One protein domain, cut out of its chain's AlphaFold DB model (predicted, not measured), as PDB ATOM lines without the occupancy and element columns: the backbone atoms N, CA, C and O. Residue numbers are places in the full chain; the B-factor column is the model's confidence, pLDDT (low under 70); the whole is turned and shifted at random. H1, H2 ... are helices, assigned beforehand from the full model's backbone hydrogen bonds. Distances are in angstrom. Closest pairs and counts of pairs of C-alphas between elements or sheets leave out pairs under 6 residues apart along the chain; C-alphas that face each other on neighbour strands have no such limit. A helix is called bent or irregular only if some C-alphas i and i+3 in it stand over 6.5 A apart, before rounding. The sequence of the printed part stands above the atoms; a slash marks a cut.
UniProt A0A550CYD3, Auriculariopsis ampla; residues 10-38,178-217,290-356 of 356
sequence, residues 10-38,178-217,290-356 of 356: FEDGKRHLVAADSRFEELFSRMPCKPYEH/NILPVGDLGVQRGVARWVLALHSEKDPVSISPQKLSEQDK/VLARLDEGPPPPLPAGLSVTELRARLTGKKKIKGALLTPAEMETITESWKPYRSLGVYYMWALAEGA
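Overview. This is residues 10 to 38, 178 to 217 and 290 to 356 of the 356 residues of a protein of Auriculariopsis ampla (UniProt A0A550CYD3). Two helices, H4 and H8, cross almost at a right angle and make the core, with H6 side by side with H4 at one end of the domain and the helical hairpin H1 and H2 at the other. H7 reaches from H4 across to H1, while the short helices H3 and H5 lie far out, joined by few contacts. The printed part has 136 residues with eight named helices, in order H1 to H8, and no named strand; the class is all helix, and the helices that touch are mostly crossed. The whole is compact, with a radius of gyration of the C-alphas of 14.3 A and spans of 39 by 32 by 30 A.

Along the chain. The longest helix, H4, is residues 185 to 199 and measures 21.1 A, from C-alpha 185 at (105.943, 155.128, 90.540) to C-alpha 199 at (101.532, 149.616, 110.442). H8, residues 342 to 353, measures 16.4 A and ends with C-alpha 353 at (102.017, 160.077, 96.326). H6 is residues 308 to 315, 10.6 A. H7, residues 328 to 338, measures 15.2 A and is irregular, with C-alphas 334 and 337 standing 7.6 A apart. H1, residues 10 to 20, measures 15.5 A and begins with C-alpha 10 at (80.062, 153.732, 91.701); H2 is residues 23 to 30, 11.2 A. H3, residues 34 to 37, and H5, residues 214 to 217, have four residues each.

Arrangement. H4 and H8 touch, about perpendicular at 89 degrees, their closest C-alphas those of Gly 190 and Met 349, 4.2 A. H6 touches H4 at a shallow tilt of 25 degrees, opposite ways, closest at Leu 196 and Val 308, C-alphas 6.4 A apart. H7 touches H4 at a steep tilt of 63 degrees, closest at C-alphas 188 and 331, 7.5 A. H7 also touches H1, only just about perpendicular at 72 degrees, closest at C-alphas 17 and 338, 5.9 A. H1 and H2 form a hairpin, closest at C-alphas 18 and 24, 5.2 A. H1 and H8 only just touch, with 3 pairs of C-alphas within 8 A, H8 by residues 344 to 345 alone; the closest are C-alphas 17 and 345, 7.2 A. H3 and H8 are near each other. H2 and H5 are close but not clearly touching, with C-alphas 30 and 216 at 7.0 A. In H1, H2 and H6 every O i to N i+4 pair is within hydrogen-bond range; the counts are 10 of 11 in H4, 5 of 7 in H7 and 6 of 8 in H8, and H3 and H5 are too short for such a pair.

Size, cuts and confidence. The two C-alphas farthest apart, those of Gln 215 and Gly 305, are 42.0 A apart. Residues 39 to 177 and 218 to 289 are not printed, with C-alpha gaps of 18.8 A and 15.9 A across the cuts. The links H4 to H5 and H6 to H7 are long. The mean pLDDT of the printed part is 80.2, with residues 201 to 217, 290 to 298, 320, 323 and 354 to 356 under 70.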
ATOM      1  N   PHE A  10      79.053 152.943  90.999       89.12
ATOM      2  CA  PHE A  10      80.062 153.732  91.701       89.12
ATOM      3  C   PHE A  10      79.896 153.711  93.230       89.12
ATOM      4  O   PHE A  10      80.889 153.610  93.950       89.12
ATOM      5  N   GLU A  11      78.660 153.743  93.732       91.00
ATOM      6  CA  GLU A  11      78.390 153.703  95.175       91.00
ATOM      7  C   GLU A  11      78.749 152.345  95.783       91.00
ATOM      8  O   GLU A  11      79.291 152.280  96.887       91.00
ATOM      9  N   ASP A  12      78.527 151.256  95.045       92.31
ATOM     10  CA  ASP A  12      78.924 149.910  95.473       92.31
ATOM     11  C   ASP A  12      80.448 149.798  95.565       92.31
ATOM     12  O   ASP A  12      80.972 149.258  96.539       92.31
ATOM     13  N   GLY A  13      81.163 150.391  94.602       91.56
ATOM     14  CA  GLY A  13      82.621 150.469  94.622       91.56
ATOM     15  C   GLY A  13      83.166 151.244  95.823       91.56
ATOM     16  O   GLY A  13      84.108 150.786  96.473       91.56
ATOM     17  N   LYS A  14      82.553 152.384  96.173       92.31
ATOM     18  CA  LYS A  14      82.926 153.140  97.379       92.31
ATOM     19  C   LYS A  14      82.681 152.325  98.644       92.31
ATOM     20  O   LYS A  14      83.596 152.185  99.450       92.31
ATOM     21  N   ARG A  15      81.485 151.744  98.801       92.88
ATOM     22  CA  ARG A  15      81.143 150.921  99.974       92.88
ATOM     23  C   ARG A  15      82.096 149.742 100.147       92.88
ATOM     24  O   ARG A  15      82.542 149.491 101.261       92.88
ATOM     25  N   HIS A  16      82.450 149.068  99.053       94.50
ATOM     26  CA  HIS A  16      83.421 147.974  99.061       94.50
ATOM     27  C   HIS A  16      84.791 148.424  99.576       94.50
ATOM     28  O   HIS A  16      85.368 147.781 100.448       94.50
ATOM     29  N   LEU A  17      85.307 149.549  99.072       92.62
ATOM     30  CA  LEU A  17      86.604 150.069  99.504       92.62
ATOM     31  C   LEU A  17      86.593 150.536 100.963       92.62
ATOM     32  O   LEU A  17      87.550 150.251 101.675       92.62
ATOM     33  N   VAL A  18      85.517 151.179 101.432       91.75
ATOM     34  CA  VAL A  18      85.371 151.548 102.854       91.75
ATOM     35  C   VAL A  18      85.339 150.308 103.750       91.75
ATOM     36  O   VAL A  18      85.993 150.293 104.788       91.75
ATOM     37  N   ALA A  19      84.629 149.253 103.340       90.31
ATOM     38  CA  ALA A  19      84.593 147.997 104.084       90.31
ATOM     39  C   ALA A  19      85.969 147.306 104.134       90.31
ATOM     40  O   ALA A  19      86.306 146.681 105.136       90.31
ATOM     41  N   ALA A  20      86.773 147.432 103.073       89.62
ATOM     42  CA  ALA A  20      88.142 146.919 103.046       89.62
ATOM     43  C   ALA A  20      89.105 147.756 103.911       89.62
ATOM     44  O   ALA A  20      90.004 147.202 104.542       89.62
ATOM     45  N   ASP A  21      88.944 149.082 103.925       88.25
ATOM     46  CA  ASP A  21      89.719 150.010 104.749       88.25
ATOM     47  C   ASP A  21      88.928 151.308 104.999       88.25
ATOM     48  O   ASP A  21      88.744 152.131 104.098       88.25
ATOM     49  N   SER A  22      88.514 151.521 106.253       88.12
ATOM     50  CA  SER A  22      87.725 152.693 106.679       88.12
ATOM     51  C   SER A  22      88.331 154.046 106.285       88.12
ATOM     52  O   SER A  22      87.603 155.014 106.089       88.12
ATOM     53  N   ARG A  23      89.653 154.138 106.084       87.56
ATOM     54  CA  ARG A  23      90.309 155.393 105.680       87.56
ATOM     55  C   ARG A  23      89.871 155.876 104.295       87.56
ATOM     56  O   ARG A  23      90.054 157.052 103.983       87.56
ATOM     57  N   PHE A  24      89.310 154.998 103.457       89.00
ATOM     58  CA  PHE A  24      88.719 155.407 102.183       89.00
ATOM     59  C   PHE A  24      87.499 156.311 102.364       89.00
ATOM     60  O   PHE A  24      87.271 157.167 101.514       89.00
ATOM     61  N   GLU A  25      86.758 156.187 103.466       87.81
ATOM     62  CA  GLU A  25      85.586 157.024 103.740       87.81
ATOM     63  C   GLU A  25      85.974 158.503 103.786       87.81
ATOM     64  O   GLU A  25      85.392 159.339 103.093       87.81
ATOM     65  N   GLU A  26      87.056 158.802 104.504       84.00
ATOM     66  CA  GLU A  26      87.579 160.159 104.623       84.00
ATOM     67  C   GLU A  26      88.254 160.654 103.329       84.00
ATOM     68  O   GLU A  26      88.330 161.855 103.073       84.00
ATOM     69  N   LEU A  27      88.732 159.749 102.468       86.06
ATOM     70  CA  LEU A  27      89.199 160.124 101.131       86.06
ATOM     71  C   LEU A  27      88.038 160.522 100.219       86.06
ATOM     72  O   LEU A  27      88.143 161.528  99.514       86.06
ATOM     73  N   PHE A  28      86.950 159.750 100.228       87.50
ATOM     74  CA  PHE A  28      85.773 160.022  99.407       87.50
ATOM     75  C   PHE A  28      85.060 161.304  99.835       87.50
ATOM     76  O   PHE A  28      84.594 162.044  98.972       87.50
ATOM     77  N   SER A  29      85.012 161.602 101.137       84.62
ATOM     78  CA  SER A  29      84.410 162.843 101.643       84.62
ATOM     79  C   SER A  29      85.210 164.086 101.235       84.62
ATOM     80  O   SER A  29      84.629 165.102 100.856       84.62
ATOM     81  N   ARG A  30      86.546 164.003 101.258       81.81
ATOM     82  CA  ARG A  30      87.437 165.155 101.031       81.81
ATOM     83  C   ARG A  30      87.831 165.388  99.579       81.81
ATOM     84  O   ARG A  30      88.257 166.491  99.230       81.81
ATOM     85  N   MET A  31      87.794 164.359  98.734       81.38
ATOM     86  CA  MET A  31      88.299 164.434  97.364       81.38
ATOM     87  C   MET A  31      87.347 163.770  96.359       81.38
ATOM     88  O   MET A  31      87.157 162.549  96.406       81.38
ATOM     89  N   PRO A  32      86.833 164.529  95.370       80.88
ATOM     90  CA  PRO A  32      85.928 163.982  94.369       80.88
ATOM     91  C   PRO A  32      86.642 163.009  93.426       80.88
ATOM     92  O   PRO A  32      87.746 163.278  92.919       80.88
ATOM     93  N   CYS A  33      85.975 161.901  93.113       81.31
ATOM     94  CA  CYS A  33      86.452 160.910  92.157       81.31
ATOM     95  C   CYS A  33      86.070 161.313  90.727       81.31
ATOM     96  O   CYS A  33      85.252 160.676  90.061       81.31
ATOM     97  N   LYS A  34      86.674 162.402  90.231       77.69
ATOM     98  CA  LYS A  34      86.305 163.027  88.947       77.69
ATOM     99  C   LYS A  34      86.100 162.049  87.776       77.69
ATOM    100  O   LYS A  34      85.095 162.216  87.092       77.69
ATOM    101  N   PRO A  35      86.968 161.043  87.528       73.94
ATOM    102  CA  PRO A  35      86.805 160.140  86.382       73.94
ATOM    103  C   PRO A  35      85.534 159.278  86.412       73.94
ATOM    104  O   PRO A  35      85.090 158.826  85.355       73.94
ATOM    105  N   TYR A  36      84.982 159.049  87.606       81.00
ATOM    106  CA  TYR A  36      83.842 158.166  87.852       81.00
ATOM    107  C   TYR A  36      82.565 158.934  88.223       81.00
ATOM    108  O   TYR A  36      81.473 158.434  87.987       81.00
ATOM    109  N   GLU A  37      82.689 160.162  88.730       79.19
ATOM    110  CA  GLU A  37      81.553 161.044  89.041       79.19
ATOM    111  C   GLU A  37      81.136 161.911  87.846       79.19
ATOM    112  O   GLU A  37      79.952 162.060  87.556       79.19
ATOM    113  N   HIS A  38      82.108 162.487  87.133       75.56
ATOM    114  CA  HIS A  38      81.858 163.403  86.021       75.56
ATOM    115  C   HIS A  38      82.117 162.672  84.705       75.56
ATOM    116  O   HIS A  38      83.209 162.713  84.132       75.56
ATOM    117  N   ASN A 178      88.854 147.454  87.629       93.38
ATOM    118  CA  ASN A 178      89.859 146.577  88.238       93.38
ATOM    119  C   ASN A 178      91.265 146.670  87.602       93.38
ATOM    120  O   ASN A 178      91.851 145.651  87.246       93.38
ATOM    121  N   ILE A 179      91.820 147.871  87.462       91.62
ATOM    122  CA  ILE A 179      93.157 148.087  86.886       91.62
ATOM    123  C   ILE A 179      94.158 148.436  87.988       91.62
ATOM    124  O   ILE A 179      93.892 149.296  88.830       91.62
ATOM    125  N   LEU A 180      95.333 147.801  87.950       91.56
ATOM    126  CA  LEU A 180      96.442 148.060  88.866       91.56
ATOM    127  C   LEU A 180      97.712 148.449  88.088       91.56
ATOM    128  O   LEU A 180      98.398 147.572  87.566       91.56
ATOM    129  N   PRO A 181      98.078 149.744  88.039       89.44
ATOM    130  CA  PRO A 181      99.264 150.216  87.328       89.44
ATOM    131  C   PRO A 181     100.561 149.875  88.077       89.44
ATOM    132  O   PRO A 181     101.217 150.738  88.664       89.44
ATOM    133  N   VAL A 182     100.965 148.602  88.069       88.25
ATOM    134  CA  VAL A 182     102.142 148.113  88.815       88.25
ATOM    135  C   VAL A 182     103.447 148.778  88.384       88.25
ATOM    136  O   VAL A 182     104.415 148.760  89.133       88.25
ATOM    137  N   GLY A 183     103.501 149.379  87.193       82.06
ATOM    138  CA  GLY A 183     104.656 150.120  86.693       82.06
ATOM    139  C   GLY A 183     104.674 151.614  87.040       82.06
ATOM    140  O   GLY A 183     105.635 152.296  86.680       82.06
ATOM    141  N   ASP A 184     103.641 152.157  87.679       83.94
ATOM    142  CA  ASP A 184     103.546 153.590  87.953       83.94
ATOM    143  C   ASP A 184     104.167 153.944  89.313       83.94
ATOM    144  O   ASP A 184     103.694 153.520  90.366       83.94
ATOM    145  N   LEU A 185     105.240 154.744  89.308       82.56
ATOM    146  CA  LEU A 185     105.943 155.128  90.540       82.56
ATOM    147  C   LEU A 185     105.089 155.999  91.472       82.56
ATOM    148  O   LEU A 185     105.317 155.991  92.683       82.56
ATOM    149  N   GLY A 186     104.132 156.755  90.925       83.19
ATOM    150  CA  GLY A 186     103.179 157.529  91.711       83.19
ATOM    151  C   GLY A 186     102.263 156.599  92.495       83.19
ATOM    152  O   GLY A 186     102.212 156.690  93.720       83.19
ATOM    153  N   VAL A 187     101.625 155.642  91.815       88.62
ATOM    154  CA  VAL A 187     100.775 154.632  92.466       88.62
ATOM    155  C   VAL A 187     101.571 153.827  93.486       88.62
ATOM    156  O   VAL A 187     101.144 153.733  94.633       88.62
ATOM    157  N   GLN A 188     102.749 153.307  93.120       90.00
ATOM    158  CA  GLN A 188     103.580 152.535  94.048       90.00
ATOM    159  C   GLN A 188     103.906 153.331  95.319       90.00
ATOM    160  O   GLN A 188     103.834 152.793  96.421       90.00
ATOM    161  N   ARG A 189     104.236 154.624  95.191       88.06
ATOM    162  CA  ARG A 189     104.504 155.496  96.345       88.06
ATOM    163  C   ARG A 189     103.259 155.727  97.192       88.06
ATOM    164  O   ARG A 189     103.362 155.680  98.416       88.06
ATOM    165  N   GLY A 190     102.113 155.971  96.563       88.81
ATOM    166  CA  GLY A 190     100.835 156.116  97.257       88.81
ATOM    167  C   GLY A 190     100.475 154.864  98.055       88.81
ATOM    168  O   GLY A 190     100.226 154.964  99.252       88.81
ATOM    169  N   VAL A 191     100.565 153.687  97.430       91.06
ATOM    170  CA  VAL A 191     100.308 152.385  98.068       91.06
ATOM    171  C   VAL A 191     101.291 152.117  99.209       91.06
ATOM    172  O   VAL A 191     100.882 151.731 100.302       91.06
ATOM    173  N   ALA A 192     102.584 152.382  99.008       88.81
ATOM    174  CA  ALA A 192     103.583 152.231 100.061       88.81
ATOM    175  C   ALA A 192     103.271 153.111 101.283       88.81
ATOM    176  O   ALA A 192     103.342 152.639 102.414       88.81
ATOM    177  N   ARG A 193     102.877 154.374 101.075       87.62
ATOM    178  CA  ARG A 193     102.456 155.270 102.166       87.62
ATOM    179  C   ARG A 193     101.166 154.793 102.832       87.62
ATOM    180  O   ARG A 193     101.077 154.807 104.055       87.62
ATOM    181  N   TRP A 194     100.198 154.335 102.040       88.69
ATOM    182  CA  TRP A 194      98.923 153.804 102.522       88.69
ATOM    183  C   TRP A 194      99.115 152.646 103.501       88.69
ATOM    184  O   TRP A 194      98.525 152.644 104.581       88.69
ATOM    185  N   VAL A 195      99.972 151.689 103.141       87.69
ATOM    186  CA  VAL A 195     100.288 150.523 103.974       87.69
ATOM    187  C   VAL A 195     101.145 150.898 105.175       87.69
ATOM    188  O   VAL A 195     100.912 150.387 106.270       87.69
ATOM    189  N   LEU A 196     102.112 151.804 104.998       85.69
ATOM    190  CA  LEU A 196     102.969 152.261 106.090       85.69
ATOM    191  C   LEU A 196     102.142 152.884 107.221       85.69
ATOM    192  O   LEU A 196     102.353 152.536 108.379       85.69
ATOM    193  N   ALA A 197     101.144 153.703 106.882       83.50
ATOM    194  CA  ALA A 197     100.242 154.302 107.863       83.50
ATOM    195  C   ALA A 197      99.316 153.304 108.577       83.50
ATOM    196  O   ALA A 197      98.797 153.633 109.635       83.50
ATOM    197  N   LEU A 198      99.102 152.092 108.043       81.44
ATOM    198  CA  LEU A 198      98.392 151.030 108.781       81.44
ATOM    199  C   LEU A 198      99.267 150.376 109.847       81.44
ATOM    200  O   LEU A 198      98.751 149.853 110.827       81.44
ATOM    201  N   HIS A 199     100.580 150.367 109.629       79.38
ATOM    202  CA  HIS A 199     101.532 149.616 110.442       79.38
ATOM    203  C   HIS A 199     102.398 150.515 111.335       79.38
ATOM    204  O   HIS A 199     103.205 150.014 112.117       79.38
ATOM    205  N   SER A 200     102.282 151.838 111.205       74.88
ATOM    206  CA  SER A 200     103.026 152.794 112.013       74.88
ATOM    207  C   SER A 200     102.237 154.083 112.233       74.88
ATOM    208  O   SER A 200     102.024 154.855 111.306       74.88
ATOM    209  N   GLU A 201     101.902 154.368 113.493       65.94
ATOM    210  CA  GLU A 201     101.280 155.639 113.908       65.94
ATOM    211  C   GLU A 201     102.189 156.857 113.668       65.94
ATOM    212  O   GLU A 201     101.727 157.992 113.591       65.94
ATOM    213  N   LYS A 202     103.501 156.623 113.527       63.22
ATOM    214  CA  LYS A 202     104.516 157.667 113.327       63.22
ATOM    215  C   LYS A 202     104.571 158.201 111.893       63.22
ATOM    216  O   LYS A 202     105.221 159.217 111.668       63.22
ATOM    217  N   ASP A 203     103.916 157.537 110.941       63.53
ATOM    218  CA  ASP A 203     103.933 157.896 109.519       63.53
ATOM    219  C   ASP A 203     102.505 158.189 109.015       63.53
ATOM    220  O   ASP A 203     101.935 157.401 108.256       63.53
ATOM    221  N   PRO A 204     101.889 159.311 109.433       64.94
ATOM    222  CA  PRO A 204     100.539 159.650 109.011       64.94
ATOM    223  C   PRO A 204     100.465 159.944 107.506       64.94
ATOM    224  O   PRO A 204     101.285 160.673 106.946       64.94
ATOM    225  N   VAL A 205      99.425 159.431 106.845       68.38
ATOM    226  CA  VAL A 205      99.115 159.795 105.456       68.38
ATOM    227  C   VAL A 205      98.416 161.154 105.434       68.38
ATOM    228  O   VAL A 205      97.373 161.329 106.070       68.38
ATOM    229  N   SER A 206      98.973 162.096 104.666       64.75
ATOM    230  CA  SER A 206      98.375 163.406 104.401       64.75
ATOM    231  C   SER A 206      97.919 163.562 102.948       64.75
ATOM    232  O   SER A 206      98.493 162.980 102.023       64.75
ATOM    233  N   ILE A 207      96.908 164.406 102.753       66.75
ATOM    234  CA  ILE A 207      96.411 164.856 101.454       66.75
ATOM    235  C   ILE A 207      96.918 166.281 101.215       66.75
ATOM    236  O   ILE A 207      96.799 167.141 102.084       66.75
ATOM    237  N   SER A 208      97.449 166.551 100.018       63.28
ATOM    238  CA  SER A 208      97.864 167.909  99.645       63.28
ATOM    239  C   SER A 208      96.663 168.877  99.625       63.28
ATOM    240  O   SER A 208      95.655 168.560  98.982       63.28
ATOM    241  N   PRO A 209      96.770 170.084 100.222       56.41
ATOM    242  CA  PRO A 209      95.669 171.052 100.314       56.41
ATOM    243  C   PRO A 209      95.047 171.434  98.964       56.41
ATOM    244  O   PRO A 209      93.860 171.723  98.860       56.41
ATOM    245  N   GLN A 210      95.841 171.401  97.891       59.44
ATOM    246  CA  GLN A 210      95.405 171.786  96.545       59.44
ATOM    247  C   GLN A 210      94.369 170.824  95.943       59.44
ATOM    248  O   GLN A 210      93.645 171.206  95.020       59.44
ATOM    249  N   LYS A 211      94.316 169.582  96.439       60.75
ATOM    250  CA  LYS A 211      93.456 168.510  95.919       60.75
ATOM    251  C   LYS A 211      92.154 168.338  96.705       60.75
ATOM    252  O   LYS A 211      91.292 167.598  96.243       60.75
ATOM    253  N   LEU A 212      92.013 169.026  97.840       63.69
ATOM    254  CA  LEU A 212      90.807 169.008  98.665       63.69
ATOM    255  C   LEU A 212      89.599 169.604  97.928       63.69
ATOM    256  O   LEU A 212      89.745 170.387  96.980       63.69
ATOM    257  N   SER A 213      88.405 169.228  98.378       60.69
ATOM    258  CA  SER A 213      87.143 169.817  97.945       60.69
ATOM    259  C   SER A 213      87.113 171.335  98.199       60.69
ATOM    260  O   SER A 213      87.816 171.850  99.070       60.69
ATOM    261  N   GLU A 214      86.297 172.081  97.449       58.34
ATOM    262  CA  GLU A 214      86.140 173.532  97.676       58.34
ATOM    263  C   GLU A 214      85.575 173.838  99.081       58.34
ATOM    264  O   GLU A 214      85.980 174.813  99.706       58.34
ATOM    265  N   GLN A 215      84.733 172.954  99.636       53.31
ATOM    266  CA  GLN A 215      84.199 173.084 100.999       53.31
ATOM    267  C   GLN A 215      85.300 172.986 102.070       53.31
ATOM    268  O   GLN A 215      85.304 173.754 103.035       53.31
ATOM    269  N   ASP A 216      86.270 172.087 101.879       52.97
ATOM    270  CA  ASP A 216      87.429 171.952 102.767       52.97
ATOM    271  C   ASP A 216      88.418 173.116 102.614       52.97
ATOM    272  O   ASP A 216      89.012 173.559 103.601       52.97
ATOM    273  N   LYS A 217      88.564 173.665 101.399       54.38
ATOM    274  CA  LYS A 217      89.359 174.882 101.160       54.38
ATOM    275  C   LYS A 217      88.763 176.093 101.873       54.38
ATOM    276  O   LYS A 217      89.507 176.870 102.470       54.38
ATOM    277  N   VAL A 290      95.584 164.131 109.105       60.72
ATOM    278  CA  VAL A 290      95.866 162.690 109.048       60.72
ATOM    279  C   VAL A 290      94.597 161.879 108.773       60.72
ATOM    280  O   VAL A 290      93.544 162.158 109.351       60.72
ATOM    281  N   LEU A 291      94.691 160.885 107.888       66.56
ATOM    282  CA  LEU A 291      93.644 159.874 107.713       66.56
ATOM    283  C   LEU A 291      93.701 158.882 108.881       66.56
ATOM    284  O   LEU A 291      94.616 158.061 108.946       66.56
ATOM    285  N   ALA A 292      92.747 158.978 109.807       63.56
ATOM    286  CA  ALA A 292      92.621 158.059 110.935       63.56
ATOM    287  C   ALA A 292      91.798 156.825 110.537       63.56
ATOM    288  O   ALA A 292      90.819 156.940 109.800       63.56
ATOM    289  N   ARG A 293      92.201 155.647 111.018       66.62
ATOM    290  CA  ARG A 293      91.416 154.415 110.887       66.62
ATOM    291  C   ARG A 293      90.324 154.426 111.958       66.62
ATOM    292  O   ARG A 293      90.624 154.729 113.107       66.62
ATOM    293  N   LEU A 294      89.086 154.117 111.576       59.75
ATOM    294  CA  LEU A 294      87.943 154.106 112.500       59.75
ATOM    295  C   LEU A 294      87.783 152.770 113.245       59.75
ATOM    296  O   LEU A 294      87.020 152.707 114.202       59.75
ATOM    297  N   ASP A 295      88.491 151.722 112.815       56.81
ATOM    298  CA  ASP A 295      88.326 150.348 113.303       56.81
ATOM    299  C   ASP A 295      89.624 149.806 113.945       56.81
ATOM    300  O   ASP A 295      90.693 149.860 113.323       56.81
ATOM    301  N   GLU A 296      89.535 149.286 115.177       57.59
ATOM    302  CA  GLU A 296      90.661 148.898 116.062       57.59
ATOM    303  C   GLU A 296      91.172 147.450 115.856       57.59
ATOM    304  O   GLU A 296      91.898 146.901 116.685       57.59
ATOM    305  N   GLY A 297      90.817 146.787 114.752       62.81
ATOM    306  CA  GLY A 297      91.354 145.458 114.430       62.81
ATOM    307  C   GLY A 297      92.842 145.491 114.031       62.81
ATOM    308  O   GLY A 297      93.301 146.482 113.446       62.81
ATOM    309  N   PRO A 298      93.623 144.412 114.253       66.56
ATOM    310  CA  PRO A 298      95.017 144.357 113.812       66.56
ATOM    311  C   PRO A 298      95.117 144.604 112.294       66.56
ATOM    312  O   PRO A 298      94.227 144.192 111.540       66.56
ATOM    313  N   PRO A 299      96.148 145.329 111.821       72.56
ATOM    314  CA  PRO A 299      96.309 145.595 110.398       72.56
ATOM    315  C   PRO A 299      96.534 144.282 109.626       72.56
ATOM    316  O   PRO A 299      97.115 143.339 110.173       72.56
ATOM    317  N   PRO A 300      96.088 144.204 108.359       78.56
ATOM    318  CA  PRO A 300      96.331 143.034 107.526       78.56
ATOM    319  C   PRO A 300      97.841 142.794 107.371       78.56
ATOM    320  O   PRO A 300      98.592 143.763 107.233       78.56
ATOM    321  N   PRO A 301      98.302 141.529 107.385       80.50
ATOM    322  CA  PRO A 301      99.723 141.218 107.359       80.50
ATOM    323  C   PRO A 301     100.384 141.720 106.073       80.50
ATOM    324  O   PRO A 301      99.813 141.653 104.982       80.50
ATOM    325  N   LEU A 302     101.623 142.195 106.202       83.31
ATOM    326  CA  LEU A 302     102.431 142.585 105.051       83.31
ATOM    327  C   LEU A 302     102.782 141.364 104.181       83.31
ATOM    328  O   LEU A 302     102.944 140.259 104.710       83.31
ATOM    329  N   PRO A 303     102.966 141.553 102.859       84.19
ATOM    330  CA  PRO A 303     103.462 140.505 101.974       84.19
ATOM    331  C   PRO A 303     104.778 139.899 102.476       84.19
ATOM    332  O   PRO A 303     105.615 140.592 103.063       84.19
ATOM    333  N   ALA A 304     104.991 138.611 102.197       77.62
ATOM    334  CA  ALA A 304     106.195 137.899 102.612       77.62
ATOM    335  C   ALA A 304     107.471 138.631 102.151       77.62
ATOM    336  O   ALA A 304     107.659 138.901 100.965       77.62
ATOM    337  N   GLY A 305     108.352 138.958 103.102       74.94
ATOM    338  CA  GLY A 305     109.609 139.670 102.843       74.94
ATOM    339  C   GLY A 305     109.517 141.202 102.861       74.94
ATOM    340  O   GLY A 305     110.557 141.860 102.785       74.94
ATOM    341  N   LEU A 306     108.323 141.786 103.019       82.50
ATOM    342  CA  LEU A 306     108.142 143.227 103.193       82.50
ATOM    343  C   LEU A 306     107.937 143.565 104.677       82.50
ATOM    344  O   LEU A 306     106.969 143.141 105.296       82.50
ATOM    345  N   SER A 307     108.842 144.359 105.253       84.44
ATOM    346  CA  SER A 307     108.711 144.891 106.615       84.44
ATOM    347  C   SER A 307     108.473 146.402 106.603       84.44
ATOM    348  O   SER A 307     108.789 147.086 105.629       84.44
ATOM    349  N   VAL A 308     107.966 146.954 107.709       84.56
ATOM    350  CA  VAL A 308     107.786 148.410 107.894       84.56
ATOM    351  C   VAL A 308     109.104 149.165 107.678       84.56
ATOM    352  O   VAL A 308     109.146 150.191 106.998       84.56
ATOM    353  N   THR A 309     110.205 148.631 108.213       83.44
ATOM    354  CA  THR A 309     111.551 149.206 108.079       83.44
ATOM    355  C   THR A 309     112.020 149.205 106.628       83.44
ATOM    356  O   THR A 309     112.551 150.206 106.146       83.44
ATOM    357  N   GLU A 310     111.781 148.101 105.918       85.25
ATOM    358  CA  GLU A 310     112.091 147.965 104.498       85.25
ATOM    359  C   GLU A 310     111.292 148.970 103.661       85.25
ATOM    360  O   GLU A 310     111.864 149.704 102.857       85.25
ATOM    361  N   LEU A 311     109.983 149.065 103.897       84.62
ATOM    362  CA  LEU A 311     109.090 149.975 103.185       84.62
ATOM    363  C   LEU A 311     109.508 151.442 103.373       84.62
ATOM    364  O   LEU A 311     109.581 152.199 102.401       84.62
ATOM    365  N   ARG A 312     109.884 151.830 104.601       84.00
ATOM    366  CA  ARG A 312     110.407 153.172 104.909       84.00
ATOM    367  C   ARG A 312     111.764 153.430 104.235       84.00
ATOM    368  O   ARG A 312     111.994 154.514 103.690       84.00
ATOM    369  N   ALA A 313     112.661 152.442 104.212       83.75
ATOM    370  CA  ALA A 313     113.953 152.545 103.526       83.75
ATOM    371  C   ALA A 313     113.796 152.695 102.002       83.75
ATOM    372  O   ALA A 313     114.532 153.463 101.375       83.75
ATOM    373  N   ARG A 314     112.807 152.013 101.410       86.25
ATOM    374  CA  ARG A 314     112.464 152.152  99.991       86.25
ATOM    375  C   ARG A 314     111.879 153.534  99.688       86.25
ATOM    376  O   ARG A 314     112.320 154.186  98.743       86.25
ATOM    377  N   LEU A 315     110.958 154.031 100.520       83.12
ATOM    378  CA  LEU A 315     110.334 155.354 100.352       83.12
ATOM    379  C   LEU A 315     111.335 156.514 100.446       83.12
ATOM    380  O   LEU A 315     111.220 157.484  99.700       83.12
ATOM    381  N   THR A 316     112.330 156.399 101.326       80.12
ATOM    382  CA  THR A 316     113.411 157.392 101.491       80.12
ATOM    383  C   THR A 316     114.526 157.256 100.449       80.12
ATOM    384  O   THR A 316     115.467 158.045 100.442       80.12
ATOM    385  N   GLY A 317     114.447 156.260  99.560       77.06
ATOM    386  CA  GLY A 317     115.437 156.019  98.511       77.06
ATOM    387  C   GLY A 317     116.752 155.400  98.994       77.06
ATOM    388  O   GLY A 317     117.672 155.263  98.184       77.06
ATOM    389  N   LYS A 318     116.844 155.004 100.273       71.12
ATOM    390  CA  LYS A 318     118.017 154.337 100.870       71.12
ATOM    391  C   LYS A 318     118.183 152.902 100.371       71.12
ATOM    392  O   LYS A 318     119.305 152.420 100.265       71.12
ATOM    393  N   LYS A 319     117.081 152.236 100.018       71.31
ATOM    394  CA  LYS A 319     117.076 150.919  99.375       71.31
ATOM    395  C   LYS A 319     116.295 151.005  98.071       71.31
ATOM    396  O   LYS A 319     115.154 151.451  98.060       71.31
ATOM    397  N   LYS A 320     116.924 150.642  96.954       65.62
ATOM    398  CA  LYS A 320     116.331 150.793  95.620       65.62
ATOM    399  C   LYS A 320     116.117 149.428  94.992       65.62
ATOM    400  O   LYS A 320     117.070 148.675  94.820       65.62
ATOM    401  N   ILE A 321     114.884 149.153  94.583       75.50
ATOM    402  CA  ILE A 321     114.633 148.170  93.533       75.50
ATOM    403  C   ILE A 321     114.875 148.905  92.212       75.50
ATOM    404  O   ILE A 321     114.524 150.079  92.069       75.50
ATOM    405  N   LYS A 322     115.541 148.264  91.249       73.00
ATOM    406  CA  LYS A 322     115.906 148.890  89.969       73.00
ATOM    407  C   LYS A 322     114.655 149.442  89.266       73.00
ATOM    408  O   LYS A 322     113.888 148.689  88.678       73.00
ATOM    409  N   GLY A 323     114.463 150.762  89.333       69.31
ATOM    410  CA  GLY A 323     113.335 151.460  88.707       69.31
ATOM    411  C   GLY A 323     111.961 151.227  89.352       69.31
ATOM    412  O   GLY A 323     110.963 151.527  88.703       69.31
ATOM    413  N   ALA A 324     111.888 150.705  90.584       79.94
ATOM    414  CA  ALA A 324     110.631 150.449  91.294       79.94
ATOM    415  C   ALA A 324     110.763 150.665  92.814       79.94
ATOM    416  O   ALA A 324     111.859 150.647  93.377       79.94
ATOM    417  N   LEU A 325     109.628 150.866  93.473       84.38
ATOM    418  CA  LEU A 325     109.467 150.959  94.923       84.38
ATOM    419  C   LEU A 325     108.812 149.691  95.496       84.38
ATOM    420  O   LEU A 325     109.230 149.197  96.543       84.38
ATOM    421  N   LEU A 326     107.814 149.164  94.788       87.75
ATOM    422  CA  LEU A 326     107.121 147.917  95.103       87.75
ATOM    423  C   LEU A 326     107.163 146.996  93.880       87.75
ATOM    424  O   LEU A 326     107.114 147.460  92.738       87.75
ATOM    425  N   THR A 327     107.279 145.694  94.119       90.19
ATOM    426  CA  THR A 327     107.179 144.666  93.079       90.19
ATOM    427  C   THR A 327     105.717 144.456  92.665       90.19
ATOM    428  O   THR A 327     104.812 144.737  93.455       90.19
ATOM    429  N   PRO A 328     105.447 143.925  91.456       89.75
ATOM    430  CA  PRO A 328     104.083 143.595  91.044       89.75
ATOM    431  C   PRO A 328     103.365 142.652  92.021       89.75
ATOM    432  O   PRO A 328     102.212 142.891  92.352       89.75
ATOM    433  N   ALA A 329     104.059 141.640  92.552       90.25
ATOM    434  CA  ALA A 329     103.487 140.693  93.511       90.25
ATOM    435  C   ALA A 329     103.139 141.343  94.863       90.25
ATOM    436  O   ALA A 329     102.080 141.066  95.427       90.25
ATOM    437  N   GLU A 330     103.996 142.240  95.370       91.44
ATOM    438  CA  GLU A 330     103.699 143.027  96.576       91.44
ATOM    439  C   GLU A 330     102.463 143.913  96.346       91.44
ATOM    440  O   GLU A 330     101.567 143.941  97.183       91.44
ATOM    441  N   MET A 331     102.389 144.597  95.198       91.88
ATOM    442  CA  MET A 331     101.261 145.462  94.827       91.88
ATOM    443  C   MET A 331      99.939 144.690  94.711       91.88
ATOM    444  O   MET A 331      98.922 145.152  95.230       91.88
ATOM    445  N   GLU A 332      99.947 143.526  94.059       92.19
ATOM    446  CA  GLU A 332      98.786 142.630  93.972       92.19
ATOM    447  C   GLU A 332      98.319 142.212  95.368       92.19
ATOM    448  O   GLU A 332      97.174 142.457  95.729       92.19
ATOM    449  N   THR A 333      99.233 141.702  96.199       92.12
ATOM    450  CA  THR A 333      98.907 141.231  97.555       92.12
ATOM    451  C   THR A 333      98.314 142.345  98.423       92.12
ATOM    452  O   THR A 333      97.318 142.137  99.109       92.12
ATOM    453  N   ILE A 334      98.901 143.546  98.379       91.25
ATOM    454  CA  ILE A 334      98.441 144.699  99.166       91.25
ATOM    455  C   ILE A 334      97.040 145.156  98.740       91.25
ATOM    456  O   ILE A 334      96.259 145.611  99.572       91.25
ATOM    457  N   THR A 335      96.738 145.082  97.443       93.69
ATOM    458  CA  THR A 335      95.496 145.625  96.871       93.69
ATOM    459  C   THR A 335      94.445 144.552  96.589       93.69
ATOM    460  O   THR A 335      93.416 144.855  95.988       93.69
ATOM    461  N   GLU A 336      94.658 143.313  97.040       93.50
ATOM    462  CA  GLU A 336      93.755 142.185  96.789       93.50
ATOM    463  C   GLU A 336      92.336 142.471  97.297       93.50
ATOM    464  O   GLU A 336      91.361 142.280  96.572       93.50
ATOM    465  N   SER A 337      92.219 143.036  98.503       92.69
ATOM    466  CA  SER A 337      90.932 143.392  99.116       92.69
ATOM    467  C   SER A 337      90.175 144.489  98.363       92.69
ATOM    468  O   SER A 337      88.976 144.664  98.566       92.69
ATOM    469  N   TRP A 338      90.838 145.226  97.468       94.56
ATOM    470  CA  TRP A 338      90.204 146.278  96.676       94.56
ATOM    471  C   TRP A 338      89.498 145.727  95.437       94.56
ATOM    472  O   TRP A 338      88.739 146.461  94.806       94.56
ATOM    473  N   LYS A 339      89.734 144.465  95.048       94.06
ATOM    474  CA  LYS A 339      89.014 143.831  93.935       94.06
ATOM    475  C   LYS A 339      87.513 143.745  94.249       94.06
ATOM    476  O   LYS A 339      87.162 143.416  95.377       94.06
ATOM    477  N   PRO A 340      86.627 143.979  93.263       94.75
ATOM    478  CA  PRO A 340      86.906 144.226  91.842       94.75
ATOM    479  C   PRO A 340      87.067 145.719  91.478       94.75
ATOM    480  O   PRO A 340      86.986 146.073  90.307       94.75
ATOM    481  N   TYR A 341      87.291 146.606  92.448       94.69
ATOM    482  CA  TYR A 341      87.265 148.068  92.294       94.69
ATOM    483  C   TYR A 341      88.637 148.738  92.475       94.69
ATOM    484  O   TYR A 341      88.730 149.894  92.893       94.69
ATOM    485  N   ARG A 342      89.731 148.037  92.146       94.25
ATOM    486  CA  ARG A 342      91.106 148.541  92.323       94.25
ATOM    487  C   ARG A 342      91.353 149.906  91.691       94.25
ATOM    488  O   ARG A 342      92.029 150.728  92.306       94.25
ATOM    489  N   SER A 343      90.774 150.188  90.526       92.62
ATOM    490  CA  SER A 343      90.973 151.465  89.833       92.62
ATOM    491  C   SER A 343      90.510 152.665  90.662       92.62
ATOM    492  O   SER A 343      91.143 153.721  90.624       92.62
ATOM    493  N   LEU A 344      89.434 152.497  91.442       90.69
ATOM    494  CA  LEU A 344      88.933 153.527  92.350       90.69
ATOM    495  C   LEU A 344      89.958 153.816  93.449       90.69
ATOM    496  O   LEU A 344      90.323 154.969  93.646       90.69
ATOM    497  N   GLY A 345      90.483 152.781  94.111       91.06
ATOM    498  CA  GLY A 345      91.505 152.945  95.149       91.06
ATOM    499  C   GLY A 345      92.799 153.554  94.600       91.06
ATOM    500  O   GLY A 345      93.335 154.513  95.159       91.06
ATOM    501  N   VAL A 346      93.256 153.062  93.445       91.12
ATOM    502  CA  VAL A 346      94.444 153.550  92.729       91.12
ATOM    503  C   VAL A 346      94.350 155.040  92.404       91.12
ATOM    504  O   VAL A 346      95.346 155.749  92.555       91.12
ATOM    505  N   TYR A 347      93.170 155.537  92.015       88.44
ATOM    506  CA  TYR A 347      92.976 156.958  91.715       88.44
ATOM    507  C   TYR A 347      93.424 157.864  92.873       88.44
ATOM    508  O   TYR A 347      94.111 158.868  92.663       88.44
ATOM    509  N   TYR A 348      93.112 157.469  94.107       87.44
ATOM    510  CA  TYR A 348      93.509 158.203  95.305       87.44
ATOM    511  C   TYR A 348      94.989 158.030  95.649       87.44
ATOM    512  O   TYR A 348      95.598 158.945  96.204       87.44
ATOM    513  N   MET A 349      95.621 156.921  95.261       89.94
ATOM    514  CA  MET A 349      97.050 156.703  95.512       89.94
ATOM    515  C   MET A 349      97.925 157.751  94.814       89.94
ATOM    516  O   MET A 349      98.910 158.201  95.399       89.94
ATOM    517  N   TRP A 350      97.540 158.239  93.628       83.56
ATOM    518  CA  TRP A 350      98.222 159.385  93.004       83.56
ATOM    519  C   TRP A 350      98.120 160.667  93.828       83.56
ATOM    520  O   TRP A 350      99.054 161.471  93.846       83.56
ATOM    521  N   ALA A 351      97.001 160.885  94.519       76.88
ATOM    522  CA  ALA A 351      96.857 162.036  95.400       76.88
ATOM    523  C   ALA A 351      97.792 161.931  96.613       76.88
ATOM    524  O   ALA A 351      98.440 162.916  96.969       76.88
ATOM    525  N   LEU A 352      97.922 160.731  97.181       79.62
ATOM    526  CA  LEU A 352      98.761 160.455  98.350       79.62
ATOM    527  C   LEU A 352     100.265 160.403  98.034       79.62
ATOM    528  O   LEU A 352     101.103 160.649  98.908       79.62
ATOM    529  N   ALA A 353     100.629 160.125  96.782       76.06
ATOM    530  CA  ALA A 353     102.017 160.077  96.326       76.06
ATOM    531  C   ALA A 353     102.753 161.422  96.458       76.06
ATOM    532  O   ALA A 353     103.972 161.441  96.630       76.06
ATOM    533  N   GLU A 354     102.018 162.534  96.376       64.38
ATOM    534  CA  GLU A 354     102.546 163.905  96.407       64.38
ATOM    535  C   GLU A 354     102.514 164.539  97.810       64.38
ATOM    536  O   GLU A 354     103.067 165.613  97.998       64.38
ATOM    537  N   GLY A 355     101.880 163.896  98.797       52.84
ATOM    538  CA  GLY A 355     101.594 164.473 100.120       52.84
ATOM    539  C   GLY A 355     102.758 164.546 101.120       52.84
ATOM    540  O   GLY A 355     102.521 164.293 102.296       52.84
ATOM    541  N   ALA A 356     103.992 164.834 100.693       38.06
ATOM    542  CA  ALA A 356     105.078 165.185 101.622       38.06
ATOM    543  C   ALA A 356     105.868 166.386 101.112       38.06
ATOM    544  O   ALA A 356     106.359 166.283  99.963       38.06
TER     545      ALA A 356